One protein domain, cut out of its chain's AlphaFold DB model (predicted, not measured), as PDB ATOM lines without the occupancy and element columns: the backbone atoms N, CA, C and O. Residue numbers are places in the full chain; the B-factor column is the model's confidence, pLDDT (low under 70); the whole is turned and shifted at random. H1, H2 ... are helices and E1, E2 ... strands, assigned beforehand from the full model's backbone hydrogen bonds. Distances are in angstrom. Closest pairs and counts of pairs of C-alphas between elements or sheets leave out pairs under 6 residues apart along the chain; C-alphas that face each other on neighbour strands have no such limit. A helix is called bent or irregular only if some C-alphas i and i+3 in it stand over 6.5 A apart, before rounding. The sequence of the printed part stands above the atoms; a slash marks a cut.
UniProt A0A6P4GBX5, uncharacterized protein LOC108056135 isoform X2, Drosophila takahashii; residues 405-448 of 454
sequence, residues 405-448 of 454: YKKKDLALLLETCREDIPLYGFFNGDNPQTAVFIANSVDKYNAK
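AT A GLANCE: This is residues 405 to 448 of the 454 residues of the protein "uncharacterized protein LOC108056135 isoform X2" of Drosophila takahashii (UniProt A0A6P4GBX5). One helix, H1, runs along one side of a small, mostly unnamed chain; a long link turns back from its far end, and the short strand E1 and the short helix H2 follow, with H2 near the first turns of H1. The turn at residues 415 to 420 sticks out at one end, and further along the same link residues 426 to 427 pair with E1 as a short antiparallel ladder. The printed part has 44 residues, with two named helices and one named strand in the order H1, E1, H2; the class is mostly helix, though under half of the residues are in named elements. The whole is only just compact, close to loose, with a radius of gyration of the C-alphas of 11.1 A, and the C-alphas span 29 by 23 by 15 A.

HOW THE PARTS SIT: Begin with the longest helix, H1, residues 405 to 416. Look from it to H2, residues 442 to 446: the two are close but not clearly touching, and their closest C-alphas, those of Lys 407 and Val 442, are 7.3 A apart. Next find E1, residues 437 to 439, which is apart from H1. The closest C-alphas of E1 and H2 are those of Ala 439 and Tyr 445, 5.4 A apart. E1 pairs with no named strand, but residues 426 to 427, a stretch too short to be named, pair with it, antiparallel. In the backbone of H2 the O i to N i+4 pair is within hydrogen-bond range; in H1, 5 of 8 such pairs are.

IN THESE COORDINATES: Find C-alpha 405 at (-37.321, -8.741, -12.772); from there H1 runs 19.3 A to C-alpha 416 at (-56.444, -9.778, -10.407). H1 is irregular: its C-alphas 405 and 408 are 7.5 A apart, where about 5 A would be found in a regular helix. E1 is a three-residue strand from Phe 437 to Ala 439, 6.2 A from first to last C-alpha. H2, from Val 442 to Asn 446, is also 6.2 A long and ends at C-alpha 446, at (-38.465, 1.351, -7.353).

THE WHOLE: The two C-alphas farthest apart are those of Thr 416 and Thr 434, at 29.8 A, while the first and last printed C-alphas, of Tyr 405 and Lys 448, are 15.1 A apart. The link from H1 to E1 is long, with 20 residues, and the link from E1 to H2 is tight, with 2. Residues 415 to 420 stand free. The printed part has no cut. The model's mean pLDDT over the printed part is 82.4, and no printed residue is under 70.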
ATOM      1  N   TYR A 405     -37.102  -9.113 -11.364       82.50
ATOM      2  CA  TYR A 405     -37.321  -8.741 -12.772       82.50
ATOM      3  C   TYR A 405     -38.749  -9.054 -13.259       82.50
ATOM      4  O   TYR A 405     -39.284  -8.294 -14.069       82.50
ATOM      5  N   LYS A 406     -39.416 -10.086 -12.714       83.06
ATOM      6  CA  LYS A 406     -40.803 -10.470 -13.063       83.06
ATOM      7  C   LYS A 406     -41.876  -9.566 -12.448       83.06
ATOM      8  O   LYS A 406     -43.063  -9.763 -12.692       83.06
ATOM      9  N   LYS A 407     -41.494  -8.544 -11.670       83.62
ATOM     10  CA  LYS A 407     -42.429  -7.661 -10.943       83.62
ATOM     11  C   LYS A 407     -43.510  -7.006 -11.811       83.62
ATOM     12  O   LYS A 407     -44.568  -6.683 -11.290       83.62
ATOM     13  N   LYS A 408     -43.256  -6.788 -13.109       82.31
ATOM     14  CA  LYS A 408     -44.250  -6.226 -14.042       82.31
ATOM     15  C   LYS A 408     -45.329  -7.242 -14.410       82.31
ATOM     16  O   LYS A 408     -46.504  -6.901 -14.378       82.31
ATOM     17  N   ASP A 409     -44.927  -8.474 -14.703       81.50
ATOM     18  CA  ASP A 409     -45.839  -9.560 -15.071       81.50
ATOM     19  C   ASP A 409     -46.685  -9.977 -13.856       81.50
ATOM     20  O   ASP A 409     -47.886 -10.213 -13.961       81.50
ATOM     21  N   LEU A 410     -46.062  -9.982 -12.672       84.50
ATOM     22  CA  LEU A 410     -46.720 -10.271 -11.398       84.50
ATOM     23  C   LEU A 410     -47.655  -9.151 -10.926       84.50
ATOM     24  O   LEU A 410     -48.637  -9.456 -10.261       84.50
ATOM     25  N   ALA A 411     -47.406  -7.879 -11.265       81.12
ATOM     26  CA  ALA A 411     -48.279  -6.772 -10.857       81.12
ATOM     27  C   ALA A 411     -49.727  -6.964 -11.342       81.12
ATOM     28  O   ALA A 411     -50.662  -6.766 -10.570       81.12
ATOM     29  N   LEU A 412     -49.912  -7.443 -12.577       82.81
ATOM     30  CA  LEU A 412     -51.235  -7.738 -13.134       82.81
ATOM     31  C   LEU A 412     -51.950  -8.875 -12.379       82.81
ATOM     32  O   LEU A 412     -53.161  -8.820 -12.159       82.81
ATOM     33  N   LEU A 413     -51.204  -9.897 -11.950       82.31
ATOM     34  CA  LEU A 413     -51.735 -11.009 -11.155       82.31
ATOM     35  C   LEU A 413     -52.051 -10.584  -9.713       82.31
ATOM     36  O   LEU A 413     -53.073 -10.999  -9.177       82.31
ATOM     37  N   LEU A 414     -51.232  -9.715  -9.112       81.69
ATOM     38  CA  LEU A 414     -51.465  -9.134  -7.782       81.69
ATOM     39  C   LEU A 414     -52.733  -8.267  -7.729       81.69
ATOM     40  O   LEU A 414     -53.397  -8.218  -6.697       81.69
ATOM     41  N   GLU A 415     -53.081  -7.594  -8.829       81.56
ATOM     42  CA  GLU A 415     -54.352  -6.870  -8.953       81.56
ATOM     43  C   GLU A 415     -55.540  -7.814  -9.189       81.56
ATOM     44  O   GLU A 415     -56.598  -7.619  -8.594       81.56
ATOM     45  N   THR A 416     -55.363  -8.850 -10.017       84.94
ATOM     46  CA  THR A 416     -56.444  -9.778 -10.407       84.94
ATOM     47  C   THR A 416     -56.824 -10.760  -9.291       84.94
ATOM     48  O   THR A 416     -58.005 -11.013  -9.080       84.94
ATOM     49  N   CYS A 417     -55.845 -11.295  -8.557       84.56
ATOM     50  CA  CYS A 417     -56.021 -12.314  -7.511       84.56
ATOM     51  C   CYS A 417     -55.861 -11.725  -6.098       84.56
ATOM     52  O   CYS A 417     -55.333 -12.368  -5.192       84.56
ATOM     53  N   ARG A 418     -56.275 -10.468  -5.901       80.19
ATOM     54  CA  ARG A 418     -56.043  -9.728  -4.650       80.19
ATOM     55  C   ARG A 418     -56.722 -10.345  -3.419       80.19
ATOM     56  O   ARG A 418     -56.248 -10.128  -2.309       80.19
ATOM     57  N   GLU A 419     -57.815 -11.081  -3.604       81.19
ATOM     58  CA  GLU A 419     -58.520 -11.773  -2.515       81.19
ATOM     59  C   GLU A 419     -57.792 -13.060  -2.080       81.19
ATOM     60  O   GLU A 419     -57.805 -13.393  -0.898       81.19
ATOM     61  N   ASP A 420     -57.079 -13.719  -3.001       83.25
ATOM     62  CA  ASP A 420     -56.322 -14.958  -2.749       83.25
ATOM     63  C   ASP A 420     -54.889 -14.711  -2.238       83.25
ATOM     64  O   ASP A 420     -54.227 -15.630  -1.752       83.25
ATOM     65  N   ILE A 421     -54.374 -13.482  -2.377       83.62
ATOM     66  CA  ILE A 421     -52.995 -13.109  -2.025       83.62
ATOM     67  C   ILE A 421     -53.018 -12.211  -0.775       83.62
ATOM     68  O   ILE A 421     -53.075 -10.984  -0.901       83.62
ATOM     69  N   PRO A 422     -52.943 -12.781   0.446       80.56
ATOM     70  CA  PRO A 422     -53.055 -12.002   1.680       80.56
ATOM     71  C   PRO A 422     -51.868 -11.053   1.893       80.56
ATOM     72  O   PRO A 422     -52.027  -9.978   2.472       80.56
ATOM     73  N   LEU A 423     -50.671 -11.438   1.437       84.81
ATOM     74  CA  LEU A 423     -49.425 -10.695   1.618       84.81
ATOM     75  C   LEU A 423     -48.511 -10.856   0.397       84.81
ATOM     76  O   LEU A 423     -48.385 -11.944  -0.159       84.81
ATOM     77  N   TYR A 424     -47.807  -9.783   0.029       88.00
ATOM     78  CA  TYR A 424     -46.676  -9.830  -0.899       88.00
ATOM     79  C   TYR A 424     -45.589  -8.833  -0.473       88.00
ATOM     80  O   TYR A 424     -45.855  -7.848   0.222       88.00
ATOM     81  N   GLY A 425     -44.349  -9.074  -0.897       87.56
ATOM     82  CA  GLY A 425     -43.223  -8.203  -0.583       87.56
ATOM     83  C   GLY A 425     -41.986  -8.509  -1.418       87.56
ATOM     84  O   GLY A 425     -41.869  -9.566  -2.030       87.56
ATOM     85  N   PHE A 426     -41.062  -7.556  -1.432       87.56
ATOM     86  CA  PHE A 426     -39.734  -7.683  -2.018       87.56
ATOM     87  C   PHE A 426     -38.728  -7.985  -0.910       87.56
ATOM     88  O   PHE A 426     -38.738  -7.310   0.121       87.56
ATOM     89  N   PHE A 427     -37.843  -8.947  -1.149       89.62
ATOM     90  CA  PHE A 427     -36.820  -9.415  -0.212       89.62
ATOM     91  C   PHE A 427     -35.458  -9.482  -0.916       89.62
ATOM     92  O   PHE A 427     -35.398  -9.472  -2.146       89.62
ATOM     93  N   ASN A 428     -34.362  -9.511  -0.155       87.19
ATOM     94  CA  ASN A 428     -32.997  -9.575  -0.703       87.19
ATOM     95  C   ASN A 428     -32.516 -10.996  -1.060       87.19
ATOM     96  O   ASN A 428     -31.387 -11.146  -1.515       87.19
ATOM     97  N   GLY A 429     -33.339 -12.018  -0.829       80.69
ATOM     98  CA  GLY A 429     -33.010 -13.420  -1.059       80.69
ATOM     99  C   GLY A 429     -34.261 -14.295  -1.078       80.69
ATOM    100  O   GLY A 429     -35.358 -13.840  -0.751       80.69
ATOM    101  N   ASP A 430     -34.072 -15.547  -1.477       75.56
ATOM    102  CA  ASP A 430     -35.089 -16.592  -1.609       75.56
ATOM    103  C   ASP A 430     -35.216 -17.485  -0.361       75.56
ATOM    104  O   ASP A 430     -36.280 -18.044  -0.106       75.56
ATOM    105  N   ASN A 431     -34.165 -17.600   0.451       76.94
ATOM    106  CA  ASN A 431     -34.215 -18.335   1.712       76.94
ATOM    107  C   ASN A 431     -35.023 -17.553   2.778       76.94
ATOM    108  O   ASN A 431     -34.546 -16.517   3.252       76.94
ATOM    109  N   PRO A 432     -36.192 -18.052   3.236       73.25
ATOM    110  CA  PRO A 432     -37.064 -17.334   4.168       73.25
ATOM    111  C   PRO A 432     -36.447 -17.096   5.556       73.25
ATOM    112  O   PRO A 432     -36.927 -16.234   6.283       73.25
ATOM    113  N   GLN A 433     -35.386 -17.819   5.932       73.75
ATOM    114  CA  GLN A 433     -34.710 -17.650   7.225       73.75
ATOM    115  C   GLN A 433     -33.684 -16.509   7.229       73.75
ATOM    116  O   GLN A 433     -33.385 -15.952   8.282       73.75
ATOM    117  N   THR A 434     -33.133 -16.158   6.062       79.25
ATOM    118  CA  THR A 434     -32.111 -15.104   5.913       79.25
ATOM    119  C   THR A 434     -32.602 -13.898   5.109       79.25
ATOM    120  O   THR A 434     -31.916 -12.878   5.053       79.25
ATOM    121  N   ALA A 435     -33.770 -14.008   4.472       82.62
ATOM    122  CA  ALA A 435     -34.383 -12.963   3.670       82.62
ATOM    123  C   ALA A 435     -34.724 -11.718   4.509       82.62
ATOM    124  O   ALA A 435     -35.587 -11.725   5.385       82.62
ATOM    125  N   VAL A 436     -34.078 -10.604   4.179       85.94
ATOM    126  CA  VAL A 436     -34.356  -9.278   4.728       85.94
ATOM    127  C   VAL A 436     -35.404  -8.586   3.863       85.94
ATOM    128  O   VAL A 436     -35.258  -8.463   2.644       85.94
ATOM    129  N   PHE A 437     -36.461  -8.097   4.507       87.19
ATOM    130  CA  PHE A 437     -37.536  -7.352   3.861       87.19
ATOM    131  C   PHE A 437     -37.048  -6.019   3.264       87.19
ATOM    132  O   PHE A 437     -36.464  -5.175   3.947       87.19
ATOM    133  N   ILE A 438     -37.347  -5.799   1.981       86.50
ATOM    134  CA  ILE A 438     -37.013  -4.578   1.241       86.50
ATOM    135  C   ILE A 438     -38.220  -3.637   1.159       86.50
ATOM    136  O   ILE A 438     -38.084  -2.463   1.507       86.50
ATOM    137  N   ALA A 439     -39.369  -4.094   0.652       85.31
ATOM    138  CA  ALA A 439     -40.525  -3.231   0.375       85.31
ATOM    139  C   ALA A 439     -41.841  -4.018   0.254       85.31
ATOM    140  O   ALA A 439     -41.836  -5.162  -0.184       85.31
ATOM    141  N   ASN A 440     -42.978  -3.376   0.556       85.62
ATOM    142  CA  ASN A 440     -44.329  -3.944   0.397       85.62
ATOM    143  C   ASN A 440     -45.128  -3.350  -0.779       85.62
ATOM    144  O   ASN A 440     -46.346  -3.475  -0.819       85.62
ATOM    145  N   SER A 441     -44.471  -2.659  -1.714       82.81
ATOM    146  CA  SER A 441     -45.087  -2.267  -2.987       82.81
ATOM    147  C   SER A 441     -44.041  -2.071  -4.078       82.81
ATOM    148  O   SER A 441     -42.866  -1.816  -3.791       82.81
ATOM    149  N   VAL A 442     -44.480  -2.167  -5.336       81.44
ATOM    150  CA  VAL A 442     -43.634  -1.952  -6.520       81.44
ATOM    151  C   VAL A 442     -43.028  -0.543  -6.516       81.44
ATOM    152  O   VAL A 442     -41.836  -0.388  -6.785       81.44
ATOM    153  N   ASP A 443     -43.801   0.475  -6.132       81.06
ATOM    154  CA  ASP A 443     -43.335   1.868  -6.079       81.06
ATOM    155  C   ASP A 443     -42.254   2.074  -5.020       81.06
ATOM    156  O   ASP A 443     -41.216   2.668  -5.301       81.06
ATOM    157  N   LYS A 444     -42.447   1.523  -3.813       82.12
ATOM    158  CA  LYS A 444     -41.452   1.594  -2.732       82.12
ATOM    159  C   LYS A 444     -40.175   0.832  -3.075       82.12
ATOM    160  O   LYS A 444     -39.101   1.248  -2.655       82.12
ATOM    161  N   TYR A 445     -40.283  -0.263  -3.828       82.44
ATOM    162  CA  TYR A 445     -39.121  -0.978  -4.349       82.44
ATOM    163  C   TYR A 445     -38.359  -0.125  -5.374       82.44
ATOM    164  O   TYR A 445     -37.148   0.032  -5.262       82.44
ATOM    165  N   ASN A 446     -39.065   0.485  -6.332       82.12
ATOM    166  CA  ASN A 446     -38.465   1.351  -7.353       82.12
ATOM    167  C   ASN A 446     -37.883   2.660  -6.782       82.12
ATOM    168  O   ASN A 446     -36.958   3.216  -7.367       82.12
ATOM    169  N   ALA A 447     -38.421   3.157  -5.665       80.50
ATOM    170  CA  ALA A 447     -37.966   4.377  -4.997       80.50
ATOM    171  C   ALA A 447     -36.699   4.191  -4.141       80.50
ATOM    172  O   ALA A 447     -36.096   5.184  -3.728       80.50
ATOM    173  N   LYS A 448     -36.279   2.950  -3.848       71.75
ATOM    174  CA  LYS A 448     -35.016   2.703  -3.139       71.75
ATOM    175  C   LYS A 448     -33.826   2.830  -4.100       71.75
ATOM    176  O   LYS A 448     -33.882   2.282  -5.201       71.75
TER     177      LYS A 448